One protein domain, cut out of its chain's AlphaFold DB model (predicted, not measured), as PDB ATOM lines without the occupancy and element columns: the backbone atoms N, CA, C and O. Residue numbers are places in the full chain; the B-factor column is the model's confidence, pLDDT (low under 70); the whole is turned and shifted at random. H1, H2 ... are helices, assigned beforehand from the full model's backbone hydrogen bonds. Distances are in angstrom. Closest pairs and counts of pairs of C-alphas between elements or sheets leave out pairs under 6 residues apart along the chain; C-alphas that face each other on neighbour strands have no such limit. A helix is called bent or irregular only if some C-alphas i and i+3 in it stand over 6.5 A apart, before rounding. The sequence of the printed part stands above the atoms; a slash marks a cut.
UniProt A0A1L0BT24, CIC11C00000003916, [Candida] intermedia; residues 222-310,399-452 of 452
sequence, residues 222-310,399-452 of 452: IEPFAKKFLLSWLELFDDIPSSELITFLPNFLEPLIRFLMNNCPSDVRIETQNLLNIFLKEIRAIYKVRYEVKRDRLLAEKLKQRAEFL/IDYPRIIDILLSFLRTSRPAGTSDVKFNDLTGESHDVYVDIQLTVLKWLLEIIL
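This is residues 222 to 310 and 399 to 452 of the 452 residues of the protein "CIC11C00000003916" of [Candida] intermedia (UniProt A0A1L0BT24). Five helices form an up-and-down bundle, and the longest of them, H3, runs on far beyond the others as a bare arm, residues 288 to 310. H2 and H4 lie side by side near the middle, H5 packs on H4 and on part of H3, and H1 packs on the early part of H3. The printed part has 143 residues, with helices H1 to H5 in chain order and no named strand, and its class is all helix. The whole is loose, with a radius of gyration of the C-alphas of 19.3 A, and elongated, spanning 69 by 41 by 24 A, with the arm of H3 making the length.

H1 is residues 224 to 238, 20.8 A long, and begins with C-alpha 224 at (194.335, 157.605, 180.718). H2 is residues 245 to 258, and it is irregular, with C-alphas 247 and 250 7.6 A apart. H3 is residues 266 to 310, 66.0 A long, and ends with C-alpha 310 at (255.606, 183.481, 192.467). H4 is residues 401 to 412, 16.9 A long. H5 is residues 433 to 451, 26.7 A long, and ends with C-alpha 451 at (218.843, 178.585, 177.659).

The five helices are a bundle, up and down, each running against the one before it in the chain. H1 and H2 only just touch, only at the corner by their link, with 3 pairs of C-alphas within 8 A. H1 touches residues 268 to 275 of H3, the closest C-alphas being those of Lys 228 and Val 268 at 6.2 A. H2 and H3 form a helical hairpin at a tilt of 35.1 degrees, only just steep; their closest C-alphas, of Ile 246 and Phe 279, are 7.0 A apart. Residues 250 to 254 of H2 touch H4, the same way at a shallow tilt of 8 degrees, closest at the C-alphas of Pro 250 and Ile 404, 5.4 A. H4 and H5 form a helical hairpin at a shallow tilt of 25 degrees, closest at the C-alphas of Leu 408 and Val 443, 5.6 A. Residues 446 to 450 of H5 touch residues 280 to 284 of H3, closest at the C-alphas of Leu 280 and Trp 446, 7.0 A. H1 is apart from H4 and H5. In H1, H3 and H5 every O i to N i+4 pair is within hydrogen-bond range, against 5 of 10 in H2 and 6 of 8 in H4.

The C-alphas of Glu 223 and Leu 310, the two farthest apart, are 68.8 A apart. Residues 311 to 398 are not printed, and C-alphas 310 and 399 across the cut are 39.5 A apart. The link from H4 to H5, residues 413 to 432, is long. The mean pLDDT of the printed part is 88.2, and residues 417 to 423 are under 70.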
ATOM      1  N   ILE A 222     197.634 155.759 174.799       90.25
ATOM      2  CA  ILE A 222     196.538 156.732 174.697       90.25
ATOM      3  C   ILE A 222     195.639 156.650 175.941       90.25
ATOM      4  O   ILE A 222     195.015 157.641 176.315       90.25
ATOM      5  N   GLU A 223     195.617 155.492 176.607       91.44
ATOM      6  CA  GLU A 223     194.687 155.193 177.691       91.44
ATOM      7  C   GLU A 223     195.014 155.982 178.977       91.44
ATOM      8  O   GLU A 223     196.109 155.809 179.522       91.44
ATOM      9  N   PRO A 224     194.094 156.820 179.509       92.81
ATOM     10  CA  PRO A 224     194.335 157.605 180.718       92.81
ATOM     11  C   PRO A 224     194.785 156.804 181.942       92.81
ATOM     12  O   PRO A 224     195.704 157.244 182.631       92.81
ATOM     13  N   PHE A 225     194.207 155.630 182.210       91.38
ATOM     14  CA  PHE A 225     194.628 154.791 183.337       91.38
ATOM     15  C   PHE A 225     196.077 154.311 183.181       91.38
ATOM     16  O   PHE A 225     196.838 154.335 184.147       91.38
ATOM     17  N   ALA A 226     196.492 153.952 181.963       95.06
ATOM     18  CA  ALA A 226     197.877 153.583 181.683       95.06
ATOM     19  C   ALA A 226     198.831 154.777 181.845       95.06
ATOM     20  O   ALA A 226     199.918 154.622 182.395       95.06
ATOM     21  N   LYS A 227     198.416 155.984 181.432       95.94
ATOM     22  CA  LYS A 227     199.194 157.213 181.664       95.94
ATOM     23  C   LYS A 227     199.405 157.470 183.157       95.94
ATOM     24  O   LYS A 227     200.541 157.690 183.564       95.94
ATOM     25  N   LYS A 228     198.353 157.373 183.980       95.69
ATOM     26  CA  LYS A 228     198.460 157.510 185.447       95.69
ATOM     27  C   LYS A 228     199.403 156.491 186.064       95.69
ATOM     28  O   LYS A 228     200.237 156.838 186.894       95.69
ATOM     29  N   PHE A 229     199.289 155.237 185.636       97.25
ATOM     30  CA  PHE A 229     200.201 154.186 186.066       97.25
ATOM     31  C   PHE A 229     201.659 154.568 185.764       97.25
ATOM     32  O   PHE A 229     202.491 154.555 186.667       97.25
ATOM     33  N   LEU A 230     201.960 154.991 184.535       98.06
ATOM     34  CA  LEU A 230     203.315 155.377 184.130       98.06
ATOM     35  C   LEU A 230     203.827 156.619 184.872       98.06
ATOM     36  O   LEU A 230     204.977 156.624 185.304       98.06
ATOM     37  N   LEU A 231     202.979 157.633 185.078       97.81
ATOM     38  CA  LEU A 231     203.311 158.805 185.897       97.81
ATOM     39  C   LEU A 231     203.693 158.390 187.320       97.81
ATOM     40  O   LEU A 231     204.747 158.791 187.799       97.81
ATOM     41  N   SER A 232     202.909 157.509 187.948       97.94
ATOM     42  CA  SER A 232     203.191 157.038 189.310       97.94
ATOM     43  C   SER A 232     204.505 156.254 189.433       97.94
ATOM     44  O   SER A 232     205.121 156.238 190.494       97.94
ATOM     45  N   TRP A 233     204.947 155.592 188.358       97.94
ATOM     46  CA  TRP A 233     206.247 154.921 188.317       97.94
ATOM     47  C   TRP A 233     207.397 155.905 188.107       97.94
ATOM     48  O   TRP A 233     208.427 155.767 188.760       97.94
ATOM     49  N   LEU A 234     207.226 156.907 187.240       97.25
ATOM     50  CA  LEU A 234     208.215 157.974 187.068       97.25
ATOM     51  C   LEU A 234     208.410 158.775 188.359       97.25
ATOM     52  O   LEU A 234     209.550 159.024 188.731       97.25
ATOM     53  N   GLU A 235     207.322 159.118 189.056       96.19
ATOM     54  CA  GLU A 235     207.361 159.761 190.376       96.19
ATOM     55  C   GLU A 235     208.125 158.905 191.391       96.19
ATOM     56  O   GLU A 235     209.012 159.405 192.072       96.19
ATOM     57  N   LEU A 236     207.856 157.597 191.440       95.88
ATOM     58  CA  LEU A 236     208.585 156.692 192.325       95.88
ATOM     59  C   LEU A 236     210.093 156.668 192.032       95.88
ATOM     60  O   LEU A 236     210.901 156.653 192.956       95.88
ATOM     61  N   PHE A 237     210.486 156.606 190.758       94.12
ATOM     62  CA  PHE A 237     211.902 156.603 190.396       94.12
ATOM     63  C   PHE A 237     212.575 157.947 190.698       94.12
ATOM     64  O   PHE A 237     213.721 157.945 191.147       94.12
ATOM     65  N   ASP A 238     211.873 159.064 190.498       91.69
ATOM     66  CA  ASP A 238     212.323 160.415 190.862       91.69
ATOM     67  C   ASP A 238     212.517 160.570 192.382       91.69
ATOM     68  O   ASP A 238     213.533 161.091 192.841       91.69
ATOM     69  N   ASP A 239     211.606 159.999 193.177       91.50
ATOM     70  CA  ASP A 239     211.681 159.963 194.644       91.50
ATOM     71  C   ASP A 239     212.869 159.140 195.181       91.50
ATOM     72  O   ASP A 239     213.170 159.188 196.379       91.50
ATOM     73  N   ILE A 240     213.566 158.388 194.320       88.00
ATOM     74  CA  ILE A 240     214.784 157.640 194.639       88.00
ATOM     75  C   ILE A 240     215.975 158.380 194.004       88.00
ATOM     76  O   ILE A 240     216.339 158.077 192.868       88.00
ATOM     77  N   PRO A 241     216.671 159.290 194.720       74.88
ATOM     78  CA  PRO A 241     217.701 160.144 194.116       74.88
ATOM     79  C   PRO A 241     218.863 159.365 193.491       74.88
ATOM     80  O   PRO A 241     219.464 159.803 192.518       74.88
ATOM     81  N   SER A 242     219.181 158.189 194.039       75.12
ATOM     82  CA  SER A 242     220.238 157.307 193.533       75.12
ATOM     83  C   SER A 242     219.833 156.480 192.312       75.12
ATOM     84  O   SER A 242     220.660 155.731 191.794       75.12
ATOM     85  N   SER A 243     218.580 156.582 191.852       80.00
ATOM     86  CA  SER A 243     218.182 156.052 190.547       80.00
ATOM     87  C   SER A 243     218.783 156.888 189.414       80.00
ATOM     88  O   SER A 243     219.058 156.336 188.352       80.00
ATOM     89  N   GLU A 244     219.011 158.186 189.661       83.38
ATOM     90  CA  GLU A 244     219.475 159.179 188.689       83.38
ATOM     91  C   GLU A 244     218.594 159.245 187.429       83.38
ATOM     92  O   GLU A 244     219.088 159.500 186.328       83.38
ATOM     93  N   LEU A 245     217.275 159.052 187.583       89.88
ATOM     94  CA  LEU A 245     216.291 159.075 186.489       89.88
ATOM     95  C   LEU A 245     216.445 160.283 185.556       89.88
ATOM     96  O   LEU A 245     216.290 160.155 184.339       89.88
ATOM     97  N   ILE A 246     216.798 161.441 186.115       89.75
ATOM     98  CA  ILE A 246     216.962 162.698 185.386       89.75
ATOM     99  C   ILE A 246     217.993 162.626 184.251       89.75
ATOM    100  O   ILE A 246     217.838 163.314 183.241       89.75
ATOM    101  N   THR A 247     219.007 161.759 184.358       87.81
ATOM    102  CA  THR A 247     220.004 161.527 183.291       87.81
ATOM    103  C   THR A 247     219.357 160.988 182.012       87.81
ATOM    104  O   THR A 247     219.788 161.311 180.904       87.81
ATOM    105  N   PHE A 248     218.265 160.231 182.152       90.00
ATOM    106  CA  PHE A 248     217.504 159.630 181.057       90.00
ATOM    107  C   PHE A 248     216.316 160.481 180.603       90.00
ATOM    108  O   PHE A 248     215.613 160.096 179.666       90.00
ATOM    109  N   LEU A 249     216.091 161.655 181.199       92.50
ATOM    110  CA  LEU A 249     215.016 162.565 180.801       92.50
ATOM    111  C   LEU A 249     214.951 162.830 179.282       92.50
ATOM    112  O   LEU A 249     213.849 162.773 178.729       92.50
ATOM    113  N   PRO A 250     216.066 163.044 178.549       91.25
ATOM    114  CA  PRO A 250     216.020 163.236 177.095       91.25
ATOM    115  C   PRO A 250     215.428 162.047 176.317       91.25
ATOM    116  O   PRO A 250     215.043 162.192 175.152       91.25
ATOM    117  N   ASN A 251     215.375 160.853 176.912       90.75
ATOM    118  CA  ASN A 251     214.764 159.676 176.308       90.75
ATOM    119  C   ASN A 251     213.237 159.729 176.391       90.75
ATOM    120  O   ASN A 251     212.578 159.419 175.399       90.75
ATOM    121  N   PHE A 252     212.684 160.140 177.536       94.69
ATOM    122  CA  PHE A 252     211.250 160.045 177.820       94.69
ATOM    123  C   PHE A 252     210.508 161.390 177.893       94.69
ATOM    124  O   PHE A 252     209.284 161.401 178.024       94.69
ATOM    125  N   LEU A 253     211.194 162.529 177.749       96.12
ATOM    126  CA  LEU A 253     210.569 163.859 177.774       96.12
ATOM    127  C   LEU A 253     209.506 164.036 176.679       96.12
ATOM    128  O   LEU A 253     208.434 164.571 176.944       96.12
ATOM    129  N   GLU A 254     209.787 163.580 175.453       95.06
ATOM    130  CA  GLU A 254     208.830 163.682 174.344       95.06
ATOM    131  C   GLU A 254     207.520 162.936 174.649       95.06
ATOM    132  O   GLU A 254     206.465 163.576 174.638       95.06
ATOM    133  N   PRO A 255     207.533 161.619 174.941       95.44
ATOM    134  CA  PRO A 255     206.295 160.921 175.257       95.44
ATOM    135  C   PRO A 255     205.640 161.412 176.560       95.44
ATOM    136  O   PRO A 255     204.415 161.404 176.644       95.44
ATOM    137  N   LEU A 256     206.403 161.936 177.529       97.12
ATOM    138  CA  LEU A 256     205.834 162.558 178.729       97.12
ATOM    139  C   LEU A 256     205.020 163.820 178.398       97.12
ATOM    140  O   LEU A 256     203.895 163.957 178.865       97.12
ATOM    141  N   ILE A 257     205.526 164.722 177.549       95.75
ATOM    142  CA  ILE A 257     204.756 165.903 177.109       95.75
ATOM    143  C   ILE A 257     203.505 165.467 176.328       95.75
ATOM    144  O   ILE A 257     202.437 166.059 176.491       95.75
ATOM    145  N   ARG A 258     203.585 164.381 175.544       94.12
ATOM    146  CA  ARG A 258     202.419 163.811 174.840       94.12
ATOM    147  C   ARG A 258     201.320 163.302 175.781       94.12
ATOM    148  O   ARG A 258     200.190 163.120 175.327       94.12
ATOM    149  N   PHE A 259     201.573 163.111 177.079       95.44
ATOM    150  CA  PHE A 259     200.494 162.794 178.023       95.44
ATOM    151  C   PHE A 259     199.483 163.933 178.167       95.44
ATOM    152  O   PHE A 259     198.314 163.642 178.427       95.44
ATOM    153  N   LEU A 260     199.886 165.179 177.888       93.12
ATOM    154  CA  LEU A 260     199.002 166.347 177.844       93.12
ATOM    155  C   LEU A 260     198.048 166.338 176.634       93.12
ATOM    156  O   LEU A 260     197.014 166.998 176.679       93.12
ATOM    157  N   MET A 261     198.380 165.578 175.585       90.38
ATOM    158  CA  MET A 261     197.645 165.510 174.317       90.38
ATOM    159  C   MET A 261     196.504 164.473 174.331       90.38
ATOM    160  O   MET A 261     196.366 163.662 175.255       90.38
ATOM    161  N   ASN A 262     195.744 164.435 173.236       83.06
ATOM    162  CA  ASN A 262     194.651 163.531 172.895       83.06
ATOM    163  C   ASN A 262     193.441 163.647 173.827       83.06
ATOM    164  O   ASN A 262     192.894 162.631 174.258       83.06
ATOM    165  N   ASN A 263     193.032 164.875 174.171       78.62
ATOM    166  CA  ASN A 263     191.917 165.132 175.100       78.62
ATOM    167  C   ASN A 263     192.027 164.329 176.416       78.62
ATOM    168  O   ASN A 263     191.027 163.867 176.970       78.62
ATOM    169  N   CYS A 264     193.253 164.146 176.916       87.69
ATOM    170  CA  CYS A 264     193.517 163.402 178.145       87.69
ATOM    171  C   CYS A 264     192.778 164.030 179.343       87.69
ATOM    172  O   CYS A 264     192.710 165.257 179.394       87.69
ATOM    173  N   PRO A 265     192.236 163.262 180.308       92.19
ATOM    174  CA  PRO A 265     191.547 163.806 181.481       92.19
ATOM    175  C   PRO A 265     192.361 164.852 182.256       92.19
ATOM    176  O   PRO A 265     193.591 164.805 182.305       92.19
ATOM    177  N   SER A 266     191.672 165.829 182.854       91.94
ATOM    178  CA  SER A 266     192.315 166.989 183.491       91.94
ATOM    179  C   SER A 266     193.243 166.621 184.644       91.94
ATOM    180  O   SER A 266     194.269 167.261 184.824       91.94
ATOM    181  N   ASP A 267     192.893 165.596 185.413       94.69
ATOM    182  CA  ASP A 267     193.712 165.070 186.503       94.69
ATOM    183  C   ASP A 267     195.042 164.496 185.995       94.69
ATOM    184  O   ASP A 267     196.090 164.873 186.508       94.69
ATOM    185  N   VAL A 268     195.027 163.702 184.917       95.62
ATOM    186  CA  VAL A 268     196.258 163.200 184.273       95.62
ATOM    187  C   VAL A 268     197.126 164.350 183.761       95.62
ATOM    188  O   VAL A 268     198.348 164.323 183.912       95.62
ATOM    189  N   ARG A 269     196.514 165.388 183.171       94.50
ATOM    190  CA  ARG A 269     197.258 166.569 182.699       94.50
ATOM    191  C   ARG A 269     197.917 167.325 183.854       94.50
ATOM    192  O   ARG A 269     199.076 167.710 183.737       94.50
ATOM    193  N   ILE A 270     197.206 167.502 184.968       95.38
ATOM    194  CA  ILE A 270     197.736 168.155 186.174       95.38
ATOM    195  C   ILE A 270     198.904 167.347 186.757       95.38
ATOM    196  O   ILE A 270     199.952 167.924 187.040       95.38
ATOM    197  N   GLU A 271     198.752 166.028 186.897       96.88
ATOM    198  CA  GLU A 271     199.810 165.120 187.370       96.88
ATOM    199  C   GLU A 271     201.049 165.193 186.454       96.88
ATOM    200  O   GLU A 271     202.158 165.450 186.924       96.88
ATOM    201  N   THR A 272     200.853 165.121 185.133       97.38
ATOM    202  CA  THR A 272     201.930 165.274 184.134       97.38
ATOM    203  C   THR A 272     202.654 166.616 184.283       97.38
ATOM    204  O   THR A 272     203.884 166.674 184.298       97.38
ATOM    205  N   GLN A 273     201.904 167.713 184.420       96.25
ATOM    206  CA  GLN A 273     202.472 169.050 184.570       96.25
ATOM    207  C   GLN A 273     203.268 169.197 185.871       96.25
ATOM    208  O   GLN A 273     204.302 169.873 185.896       96.25
ATOM    209  N   ASN A 274     202.791 168.591 186.958       96.88
ATOM    210  CA  ASN A 274     203.485 168.590 188.240       96.88
ATOM    211  C   ASN A 274     204.827 167.870 188.128       96.88
ATOM    212  O   ASN A 274     205.842 168.456 188.504       96.88
ATOM    213  N   LEU A 275     204.846 166.679 187.528       97.38
ATOM    214  CA  LEU A 275     206.069 165.910 187.311       97.38
ATOM    215  C   LEU A 275     207.072 166.659 186.417       97.38
ATOM    216  O   LEU A 275     208.238 166.810 186.778       97.38
ATOM    217  N   LEU A 276     206.618 167.258 185.310       97.44
ATOM    218  CA  LEU A 276     207.466 168.120 184.473       97.44
ATOM    219  C   LEU A 276     208.054 169.300 185.269       97.44
ATOM    220  O   LEU A 276     209.223 169.651 185.120       97.44
ATOM    221  N   ASN A 277     207.270 169.932 186.145       95.94
ATOM    222  CA  ASN A 277     207.779 171.011 186.993       95.94
ATOM    223  C   ASN A 277     208.804 170.521 188.033       95.94
ATOM    224  O   ASN A 277     209.659 171.315 188.436       95.94
ATOM    225  N   ILE A 278     208.709 169.269 188.490       95.12
ATOM    226  CA  ILE A 278     209.686 168.649 189.394       95.12
ATOM    227  C   ILE A 278     211.010 168.445 188.654       95.12
ATOM    228  O   ILE A 278     212.008 169.036 189.073       95.12
ATOM    229  N   PHE A 279     210.993 167.783 187.493       95.31
ATOM    230  CA  PHE A 279     212.194 167.590 186.673       95.31
ATOM    231  C   PHE A 279     212.864 168.915 186.297       95.31
ATOM    232  O   PHE A 279     214.074 169.068 186.438       95.31
ATOM    233  N   LEU A 280     212.097 169.943 185.912       94.44
ATOM    234  CA  LEU A 280     212.676 171.253 185.601       94.44
ATOM    235  C   LEU A 280     213.358 171.908 186.818       94.44
ATOM    236  O   LEU A 280     214.368 172.600 186.685       94.44
ATOM    237  N   LYS A 281     212.817 171.728 188.030       92.50
ATOM    238  CA  LYS A 281     213.469 172.208 189.263       92.50
ATOM    239  C   LYS A 281     214.754 171.438 189.552       92.50
ATOM    240  O   LYS A 281     215.705 172.046 190.037       92.50
ATOM    241  N   GLU A 282     214.772 170.141 189.281       90.69
ATOM    242  CA  GLU A 282     215.946 169.294 189.464       90.69
ATOM    243  C   GLU A 282     217.070 169.667 188.488       90.69
ATOM    244  O   GLU A 282     218.183 169.948 188.931       90.69
ATOM    245  N   ILE A 283     216.763 169.820 187.194       89.81
ATOM    246  CA  ILE A 283     217.719 170.271 186.164       89.81
ATOM    247  C   ILE A 283     218.402 171.579 186.579       89.81
ATOM    248  O   ILE A 283     219.618 171.719 186.449       89.81
ATOM    249  N   ARG A 284     217.635 172.535 187.120       89.44
ATOM    250  CA  ARG A 284     218.177 173.816 187.605       89.44
ATOM    251  C   ARG A 284     219.092 173.653 188.808       89.44
ATOM    252  O   ARG A 284     220.126 174.314 188.882       89.44
ATOM    253  N   ALA A 285     218.720 172.788 189.748       87.62
ATOM    254  CA  ALA A 285     219.557 172.495 190.904       87.62
ATOM    255  C   ALA A 285     220.890 171.864 190.468       87.62
ATOM    256  O   ALA A 285     221.946 172.329 190.895       87.62
ATOM    257  N   ILE A 286     220.847 170.889 189.556       85.12
ATOM    258  CA  ILE A 286     222.033 170.222 188.997       85.12
ATOM    259  C   ILE A 286     222.921 171.224 188.256       85.12
ATOM    260  O   ILE A 286     224.130 171.271 188.486       85.12
ATOM    261  N   TYR A 287     222.335 172.078 187.413       84.81
ATOM    262  CA  TYR A 287     223.082 173.120 186.708       84.81
ATOM    263  C   TYR A 287     223.807 174.061 187.677       84.81
ATOM    264  O   TYR A 287     225.003 174.312 187.513       84.81
ATOM    265  N   LYS A 288     223.114 174.533 188.725       85.88
ATOM    266  CA  LYS A 288     223.700 175.413 189.745       85.88
ATOM    267  C   LYS A 288     224.891 174.754 190.445       85.88
ATOM    268  O   LYS A 288     225.951 175.372 190.530       85.88
ATOM    269  N   VAL A 289     224.746 173.497 190.868       84.81
ATOM    270  CA  VAL A 289     225.832 172.724 191.494       84.81
ATOM    271  C   VAL A 289     227.028 172.600 190.546       84.81
ATOM    272  O   VAL A 289     228.160 172.902 190.925       84.81
ATOM    273  N   ARG A 290     226.800 172.224 189.283       81.12
ATOM    274  CA  ARG A 290     227.880 172.086 188.290       81.12
ATOM    275  C   ARG A 290     228.576 173.412 187.994       81.12
ATOM    276  O   ARG A 290     229.796 173.431 187.814       81.12
ATOM    277  N   TYR A 291     227.829 174.511 187.951       82.81
ATOM    278  CA  TYR A 291     228.383 175.849 187.767       82.81
ATOM    279  C   TYR A 291     229.285 176.254 188.939       82.81
ATOM    280  O   TYR A 291     230.411 176.697 188.710       82.81
ATOM    281  N   GLU A 292     228.832 176.056 190.180       84.88
ATOM    282  CA  GLU A 292     229.606 176.353 191.392       84.88
ATOM    283  C   GLU A 292     230.899 175.528 191.441       84.88
ATOM    284  O   GLU A 292     231.985 176.091 191.572       84.88
ATOM    285  N   VAL A 293     230.813 174.219 191.184       82.00
ATOM    286  CA  VAL A 293     231.987 173.336 191.121       82.00
ATOM    287  C   VAL A 293     232.964 173.779 190.031       82.00
ATOM    288  O   VAL A 293     234.175 173.835 190.261       82.00
ATOM    289  N   LYS A 294     232.475 174.118 188.832       82.88
ATOM    290  CA  LYS A 294     233.328 174.601 187.735       82.88
ATOM    291  C   LYS A 294     234.000 175.927 188.092       82.88
ATOM    292  O   LYS A 294     235.187 176.098 187.814       82.88
ATOM    293  N   ARG A 295     233.266 176.854 188.709       84.88
ATOM    294  CA  ARG A 295     233.787 178.148 189.168       84.88
ATOM    295  C   ARG A 295     234.903 177.951 190.190       84.88
ATOM    296  O   ARG A 295     235.970 178.541 190.032       84.88
ATOM    297  N   ASP A 296     234.688 177.102 191.187       84.81
ATOM    298  CA  ASP A 296     235.650 176.879 192.266       84.81
ATOM    299  C   ASP A 296     236.910 176.161 191.752       84.81
ATOM    300  O   ASP A 296     238.027 176.547 192.106       84.81
ATOM    301  N   ARG A 297     236.765 175.210 190.811       85.12
ATOM    302  CA  ARG A 297     237.903 174.595 190.096       85.12
ATOM    303  C   ARG A 297     238.739 175.632 189.340       85.12
ATOM    304  O   ARG A 297     239.960 175.637 189.472       85.12
ATOM    305  N   LEU A 298     238.099 176.535 188.594       86.81
ATOM    306  CA  LEU A 298     238.795 177.595 187.850       86.81
ATOM    307  C   LEU A 298     239.516 178.585 188.778       86.81
ATOM    308  O   LEU A 298     240.605 179.061 188.455       86.81
ATOM    309  N   LEU A 299     238.925 178.912 189.930       88.25
ATOM    310  CA  LEU A 299     239.563 179.768 190.934       88.25
ATOM    311  C   LEU A 299     240.779 179.078 191.564       88.25
ATOM    312  O   LEU A 299     241.839 179.697 191.664       88.25
ATOM    313  N   ALA A 300     240.658 177.798 191.922       88.19
ATOM    314  CA  ALA A 300     241.763 177.006 192.455       88.19
ATOM    315  C   ALA A 300     242.924 176.892 191.451       88.19
ATOM    316  O   ALA A 300     244.085 177.053 191.826       88.19
ATOM    317  N   GLU A 301     242.620 176.691 190.166       87.38
ATOM    318  CA  GLU A 301     243.628 176.642 189.106       87.38
ATOM    319  C   GLU A 301     244.357 177.985 188.949       87.38
ATOM    320  O   GLU A 301     245.588 178.020 188.933       87.38
ATOM    321  N   LYS A 302     243.627 179.110 188.943       87.88
ATOM    322  CA  LYS A 302     244.229 180.456 188.909       87.88
ATOM    323  C   LYS A 302     245.123 180.729 190.120       87.88
ATOM    324  O   LYS A 302     246.191 181.328 189.972       87.88
ATOM    325  N   LEU A 303     244.713 180.303 191.316       88.44
ATOM    326  CA  LEU A 303     245.519 180.445 192.533       88.44
ATOM    327  C   LEU A 303     246.790 179.592 192.467       88.44
ATOM    328  O   LEU A 303     247.863 180.079 192.827       88.44
ATOM    329  N   LYS A 304     246.695 178.363 191.949       87.50
ATOM    330  CA  LYS A 304     247.847 177.476 191.746       87.50
ATOM    331  C   LYS A 304     248.835 178.060 190.734       87.50
ATOM    332  O   LYS A 304     250.016 178.170 191.053       87.50
ATOM    333  N   GLN A 305     248.351 178.539 189.587       85.38
ATOM    334  CA  GLN A 305     249.176 179.211 188.574       85.38
ATOM    335  C   GLN A 305     249.875 180.455 189.147       85.38
ATOM    336  O   GLN A 305     251.060 180.679 188.903       85.38
ATOM    337  N   ARG A 306     249.178 181.251 189.973       86.00
ATOM    338  CA  ARG A 306     249.774 182.414 190.649       86.00
ATOM    339  C   ARG A 306     250.848 182.009 191.663       86.00
ATOM    340  O   ARG A 306     251.890 182.658 191.729       86.00
ATOM    341  N   ALA A 307     250.619 180.951 192.441       85.19
ATOM    342  CA  ALA A 307     251.597 180.435 193.398       85.19
ATOM    343  C   ALA A 307     252.845 179.857 192.701       85.19
ATOM    344  O   ALA A 307     253.964 180.079 193.161       85.19
ATOM    345  N   GLU A 308     252.671 179.166 191.573       84.25
ATOM    346  CA  GLU A 308     253.761 178.642 190.739       84.25
ATOM    347  C   GLU A 308     254.564 179.767 190.074       84.25
ATOM    348  O   GLU A 308     255.797 179.731 190.095       84.25
ATOM    349  N   PHE A 309     253.901 180.818 189.584       83.50
ATOM    350  CA  PHE A 309     254.566 182.010 189.055       83.50
ATOM    351  C   PHE A 309     255.413 182.719 190.126       83.50
ATOM    352  O   PHE A 309     256.570 183.064 189.879       83.50
ATOM    353  N   LEU A 310     254.878 182.877 191.343       82.19
ATOM    354  CA  LEU A 310     255.606 183.481 192.467       82.19
ATOM    355  C   LEU A 310     256.796 182.621 192.925       82.19
ATOM    356  O   LEU A 310     257.868 183.163 193.193       82.19
ATOM    357  N   ILE A 399     223.395 165.748 181.605       81.31
ATOM    358  CA  ILE A 399     222.088 165.962 180.978       81.31
ATOM    359  C   ILE A 399     222.334 166.446 179.548       81.31
ATOM    360  O   ILE A 399     223.039 167.437 179.334       81.31
ATOM    361  N   ASP A 400     221.742 165.759 178.571       85.62
ATOM    362  CA  ASP A 400     221.813 166.114 177.150       85.62
ATOM    363  C   ASP A 400     220.849 167.272 176.830       85.62
ATOM    364  O   ASP A 400     219.731 167.087 176.335       85.62
ATOM    365  N   TYR A 401     221.278 168.493 177.168       87.44
ATOM    366  CA  TYR A 401     220.526 169.718 176.890       87.44
ATOM    367  C   TYR A 401     220.204 169.919 175.398       87.44
ATOM    368  O   TYR A 401     219.057 170.273 175.114       87.44
ATOM    369  N   PRO A 402     221.125 169.682 174.434       89.50
ATOM    370  CA  PRO A 402     220.801 169.768 173.008       89.50
ATOM    371  C   PRO A 402     219.601 168.902 172.614       89.50
ATOM    372  O   PRO A 402     218.653 169.403 172.008       89.50
ATOM    373  N   ARG A 403     219.583 167.632 173.035       88.81
ATOM    374  CA  ARG A 403     218.465 166.726 172.742       88.81
ATOM    375  C   ARG A 403     217.160 167.171 173.402       88.81
ATOM    376  O   ARG A 403     216.102 167.046 172.786       88.81
ATOM    377  N   ILE A 404     217.215 167.706 174.624       91.50
ATOM    378  CA  ILE A 404     216.037 168.290 175.286       91.50
ATOM    379  C   ILE A 404     215.496 169.472 174.474       91.50
ATOM    380  O   ILE A 404     214.298 169.517 174.200       91.50
ATOM    381  N   ILE A 405     216.357 170.398 174.045       92.62
ATOM    382  CA  ILE A 405     215.961 171.560 173.238       92.62
ATOM    383  C   ILE A 405     215.318 171.108 171.923       92.62
ATOM    384  O   ILE A 405     214.250 171.607 171.570       92.62
ATOM    385  N   ASP A 406     215.893 170.122 171.230       91.25
ATOM    386  CA  ASP A 406     215.327 169.586 169.987       91.25
ATOM    387  C   ASP A 406     213.931 168.975 170.185       91.25
ATOM    388  O   ASP A 406     213.034 169.177 169.357       91.25
ATOM    389  N   ILE A 407     213.724 168.256 171.295       93.19
ATOM    390  CA  ILE A 407     212.412 167.724 171.681       93.19
ATOM    391  C   ILE A 407     211.433 168.868 171.943       93.19
ATOM    392  O   ILE A 407     210.342 168.868 171.381       93.19
ATOM    393  N   LEU A 408     211.812 169.860 172.746       95.06
ATOM    394  CA  LEU A 408     210.966 171.006 173.075       95.06
ATOM    395  C   LEU A 408     210.561 171.781 171.813       95.06
ATOM    396  O   LEU A 408     209.377 171.993 171.558       95.06
ATOM    397  N   LEU A 409     211.521 172.111 170.947       92.94
ATOM    398  CA  LEU A 409     211.258 172.792 169.678       92.94
ATOM    399  C   LEU A 409     210.313 172.000 168.768       92.94
ATOM    400  O   LEU A 409     209.552 172.605 168.014       92.94
ATOM    401  N   SER A 410     210.314 170.665 168.839       93.50
ATOM    402  CA  SER A 410     209.411 169.838 168.032       93.50
ATOM    403  C   SER A 410     207.924 170.053 168.343       93.50
ATOM    404  O   SER A 410     207.106 169.816 167.455       93.50
ATOM    405  N   PHE A 411     207.585 170.534 169.547       93.38
ATOM    406  CA  PHE A 411     206.221 170.894 169.949       93.38
ATOM    407  C   PHE A 411     205.836 172.331 169.571       93.38
ATOM    408  O   PHE A 411     204.652 172.624 169.491       93.38
ATOM    409  N   LEU A 412     206.794 173.230 169.306       91.25
ATOM    410  CA  LEU A 412     206.513 174.619 168.889       91.25
ATOM    411  C   LEU A 412     206.341 174.778 167.371       91.25
ATOM    412  O   LEU A 412     205.896 175.819 166.884       91.25
ATOM    413  N   ARG A 413     206.757 173.777 166.591       86.19
ATOM    414  CA  ARG A 413     206.694 173.827 165.127       86.19
ATOM    415  C   ARG A 413     205.235 173.781 164.668       86.19
ATOM    416  O   ARG A 413     204.495 172.880 165.031       86.19
ATOM    417  N   THR A 414     204.851 174.718 163.804       75.50
ATOM    418  CA  THR A 414     203.497 174.793 163.221       75.50
ATOM    419  C   THR A 414     203.359 174.033 161.902       75.50
ATOM    420  O   THR A 414     202.251 173.752 161.457       75.50
ATOM    421  N   SER A 415     204.476 173.692 161.252       70.25
ATOM    422  CA  SER A 415     204.503 172.880 160.035       70.25
ATOM    423  C   SER A 415     205.786 172.057 159.961       70.25
ATOM    424  O   SER A 415     206.830 172.463 160.485       70.25
ATOM    425  N   ARG A 416     205.719 170.886 159.314       70.38
ATOM    426  CA  ARG A 416     206.911 170.077 159.043       70.38
ATOM    427  C   ARG A 416     207.757 170.796 157.981       70.38
ATOM    428  O   ARG A 416     207.230 171.059 156.899       70.38
ATOM    429  N   PRO A 417     209.039 171.107 158.242       64.50
ATOM    430  CA  PRO A 417     209.886 171.761 157.250       64.50
ATOM    431  C   PRO A 417     209.990 170.899 155.986       64.50
ATOM    432  O   PRO A 417     210.288 169.705 156.060       64.50
ATOM    433  N   ALA A 418     209.718 171.489 154.822       55.91
ATOM    434  CA  ALA A 418     209.814 170.784 153.551       55.91
ATOM    435  C   ALA A 418     211.280 170.411 153.262       55.91
ATOM    436  O   ALA A 418     212.142 171.285 153.225       55.91
ATOM    437  N   GLY A 419     211.558 169.122 153.037       60.53
ATOM    438  CA  GLY A 419     212.864 168.641 152.560       60.53
ATOM    439  C   GLY A 419     213.788 167.998 153.599       60.53
ATOM    440  O   GLY A 419     214.845 167.510 153.217       60.53
ATOM    441  N   THR A 420     213.401 167.925 154.876       56.16
ATOM    442  CA  THR A 420     214.190 167.243 155.920       56.16
ATOM    443  C   THR A 420     213.344 166.179 156.623       56.16
ATOM    444  O   THR A 420     212.512 166.504 157.475       56.16
ATOM    445  N   SER A 421     213.546 164.904 156.279       57.69
ATOM    446  CA  SER A 421     212.907 163.759 156.953       57.69
ATOM    447  C   SER A 421     213.233 163.691 158.447       57.69
ATOM    448  O   SER A 421     212.412 163.197 159.220       57.69
ATOM    449  N   ASP A 422     214.381 164.250 158.837       60.97
ATOM    450  CA  ASP A 422     215.035 164.010 160.129       60.97
ATOM    451  C   ASP A 422     214.602 164.991 161.228       60.97
ATOM    452  O   ASP A 422     214.963 164.848 162.395       60.97
ATOM    453  N   VAL A 423     213.792 165.994 160.882       67.38
ATOM    454  CA  VAL A 423     213.323 166.996 161.838       67.38
ATOM    455  C   VAL A 423     212.081 166.474 162.562       67.38
ATOM    456  O   VAL A 423     211.007 166.350 161.966       67.38
ATOM    457  N   LYS A 424     212.225 166.187 163.864       73.31
ATOM    458  CA  LYS A 424     211.117 165.777 164.743       73.31
ATOM    459  C   LYS A 424     209.983 166.807 164.725       73.31
ATOM    460  O   LYS A 424     210.219 168.009 164.849       73.31
ATOM    461  N   PHE A 425     208.747 166.345 164.595       83.00
ATOM    462  CA  PHE A 425     207.563 167.199 164.535       83.00
ATOM    463  C   PHE A 425     206.420 166.541 165.305       83.00
ATOM    464  O   PHE A 425     206.069 165.394 165.024       83.00
ATOM    465  N   ASN A 426     205.864 167.269 166.272       86.06
ATOM    466  CA  ASN A 426     204.695 166.865 167.039       86.06
ATOM    467  C   ASN A 426     203.471 167.620 166.516       86.06
ATOM    468  O   ASN A 426     203.395 168.837 166.651       86.06
ATOM    469  N   ASP A 427     202.529 166.903 165.905       85.62
ATOM    470  CA  ASP A 427     201.295 167.501 165.391       85.62
ATOM    471  C   ASP A 427     200.301 167.760 166.534       85.62
ATOM    472  O   ASP A 427     199.874 166.825 167.208       85.62
ATOM    473  N   LEU A 428     199.947 169.032 166.741       87.06
ATOM    474  CA  LEU A 428     198.997 169.486 167.762       87.06
ATOM    475  C   LEU A 428     197.650 169.936 167.171       87.06
ATOM    476  O   LEU A 428     196.812 170.469 167.894       87.06
ATOM    477  N   THR A 429     197.423 169.766 165.864       83.38
ATOM    478  CA  THR A 429     196.237 170.314 165.173       83.38
ATOM    479  C   THR A 429     194.902 169.738 165.655       83.38
ATOM    480  O   THR A 429     193.866 170.376 165.473       83.38
ATOM    481  N   GLY A 430     194.914 168.556 166.281       82.62
ATOM    482  CA  GLY A 430     193.729 167.899 166.841       82.62
ATOM    483  C   GLY A 430     193.393 168.269 168.291       82.62
ATOM    484  O   GLY A 430     192.360 167.828 168.793       82.62
ATOM    485  N   GLU A 431     194.236 169.051 168.971       89.56
ATOM    486  CA  GLU A 431     194.033 169.411 170.379       89.56
ATOM    487  C   GLU A 431     193.094 170.613 170.548       89.56
ATOM    488  O   GLU A 431     192.958 171.464 169.665       89.56
ATOM    489  N   SER A 432     192.451 170.715 171.716       90.50
ATOM    490  CA  SER A 432     191.700 171.922 172.067       90.50
ATOM    491  C   SER A 432     192.633 173.131 172.185       90.50
ATOM    492  O   SER A 432     193.826 172.988 172.462       90.50
ATOM    493  N   HIS A 433     192.091 174.340 172.008       90.00
ATOM    494  CA  HIS A 433     192.887 175.564 172.124       90.00
ATOM    495  C   HIS A 433     193.589 175.670 173.487       90.00
ATOM    496  O   HIS A 433     194.773 175.995 173.531       90.00
ATOM    497  N   ASP A 434     192.893 175.326 174.571       89.38
ATOM    498  CA  ASP A 434     193.449 175.365 175.926       89.38
ATOM    499  C   ASP A 434     194.625 174.389 176.077       89.38
ATOM    500  O   ASP A 434     195.697 174.779 176.525       89.38
ATOM    501  N   VAL A 435     194.470 173.141 175.612       90.25
ATOM    502  CA  VAL A 435     195.536 172.124 175.674       90.25
ATOM    503  C   VAL A 435     196.726 172.519 174.803       90.25
ATOM    504  O   VAL A 435     197.875 172.384 175.225       90.25
ATOM    505  N   TYR A 436     196.469 173.046 173.604       91.25
ATOM    506  CA  TYR A 436     197.512 173.578 172.733       91.25
ATOM    507  C   TYR A 436     198.322 174.659 173.459       91.25
ATOM    508  O   TYR A 436     199.548 174.567 173.521       91.25
ATOM    509  N   VAL A 437     197.651 175.658 174.042       91.25
ATOM    510  CA  VAL A 437     198.304 176.763 174.759       91.25
ATOM    511  C   VAL A 437     199.085 176.256 175.973       91.25
ATOM    512  O   VAL A 437     200.228 176.673 176.157       91.25
ATOM    513  N   ASP A 438     198.526 175.328 176.750       91.38
ATOM    514  CA  ASP A 438     199.187 174.739 177.923       91.38
ATOM    515  C   ASP A 438     200.498 174.026 177.551       91.38
ATOM    516  O   ASP A 438     201.527 174.201 178.218       91.38
ATOM    517  N   ILE A 439     200.495 173.263 176.451       94.00
ATOM    518  CA  ILE A 439     201.696 172.598 175.926       94.00
ATOM    519  C   ILE A 439     202.722 173.641 175.472       94.00
ATOM    520  O   ILE A 439     203.881 173.570 175.886       94.00
ATOM    521  N   GLN A 440     202.315 174.634 174.669       93.19
ATOM    522  CA  GLN A 440     203.220 175.691 174.196       93.19
ATOM    523  C   GLN A 440     203.861 176.445 175.369       93.19
ATOM    524  O   GLN A 440     205.074 176.652 175.383       93.19
ATOM    525  N   LEU A 441     203.066 176.829 176.372       94.06
ATOM    526  CA  LEU A 441     203.538 177.553 177.550       94.06
ATOM    527  C   LEU A 441     204.534 176.714 178.350       94.06
ATOM    528  O   LEU A 441     205.588 177.218 178.744       94.06
ATOM    529  N   THR A 442     204.236 175.430 178.554       94.56
ATOM    530  CA  THR A 442     205.138 174.499 179.240       94.56
ATOM    531  C   THR A 442     206.470 174.386 178.514       94.56
ATOM    532  O   THR A 442     207.524 174.527 179.131       94.56
ATOM    533  N   VAL A 443     206.433 174.208 177.197       95.25
ATOM    534  CA  VAL A 443     207.627 174.080 176.361       95.25
ATOM    535  C   VAL A 443     208.460 175.364 176.362       95.25
ATOM    536  O   VAL A 443     209.675 175.306 176.553       95.25
ATOM    537  N   LEU A 444     207.828 176.532 176.212       95.31
ATOM    538  CA  LEU A 444     208.509 177.829 176.257       95.31
ATOM    539  C   LEU A 444     209.142 178.100 177.625       95.31
ATOM    540  O   LEU A 444     210.270 178.583 177.684       95.31
ATOM    541  N   LYS A 445     208.454 177.749 178.719       94.56
ATOM    542  CA  LYS A 445     208.995 177.854 180.080       94.56
ATOM    543  C   LYS A 445     210.249 176.997 180.250       94.56
ATOM    544  O   LYS A 445     211.231 177.464 180.813       94.56
ATOM    545  N   TRP A 446     210.226 175.761 179.755       95.56
ATOM    546  CA  TRP A 446     211.390 174.877 179.788       95.56
ATOM    547  C   TRP A 446     212.561 175.427 178.969       95.56
ATOM    548  O   TRP A 446     213.683 175.447 179.462       95.56
ATOM    549  N   LEU A 447     212.310 175.912 177.748       94.56
ATOM    550  CA  LEU A 447     213.351 176.522 176.914       94.56
ATOM    551  C   LEU A 447     213.966 177.753 177.582       94.56
ATOM    552  O   LEU A 447     215.184 177.895 177.573       94.56
ATOM    553  N   LEU A 448     213.139 178.612 178.185       92.81
ATOM    554  CA  LEU A 448     213.603 179.797 178.903       92.81
ATOM    555  C   LEU A 448     214.582 179.427 180.024       92.81
ATOM    556  O   LEU A 448     215.625 180.049 180.142       92.81
ATOM    557  N   GLU A 449     214.252 178.405 180.809       89.38
ATOM    558  CA  GLU A 449     215.020 177.984 181.991       89.38
ATOM    559  C   GLU A 449     216.250 177.123 181.658       89.38
ATOM    560  O   GLU A 449     217.089 176.898 182.523       89.38
ATOM    561  N   ILE A 450     216.337 176.583 180.439       87.94
ATOM    562  CA  ILE A 450     217.498 175.810 179.969       87.94
ATOM    563  C   ILE A 450     218.498 176.702 179.223       87.94
ATOM    564  O   ILE A 450     219.698 176.436 179.254       87.94
ATOM    565  N   ILE A 451     218.009 177.714 178.499       84.31
ATOM    566  CA  ILE A 451     218.843 178.585 177.659       84.31
ATOM    567  C   ILE A 451     219.420 179.764 178.455       84.31
ATOM    568  O   ILE A 451     220.536 180.193 178.153       84.31
ATOM    569  N   LEU A 452     218.666 180.302 179.420       71.19
ATOM    570  CA  LEU A 452     219.112 181.368 180.327       71.19
ATOM    571  C   LEU A 452     219.709 180.773 181.601       71.19
ATOM    572  O   LEU A 452     220.722 181.343 182.074       71.19
TER     573      LEU A 452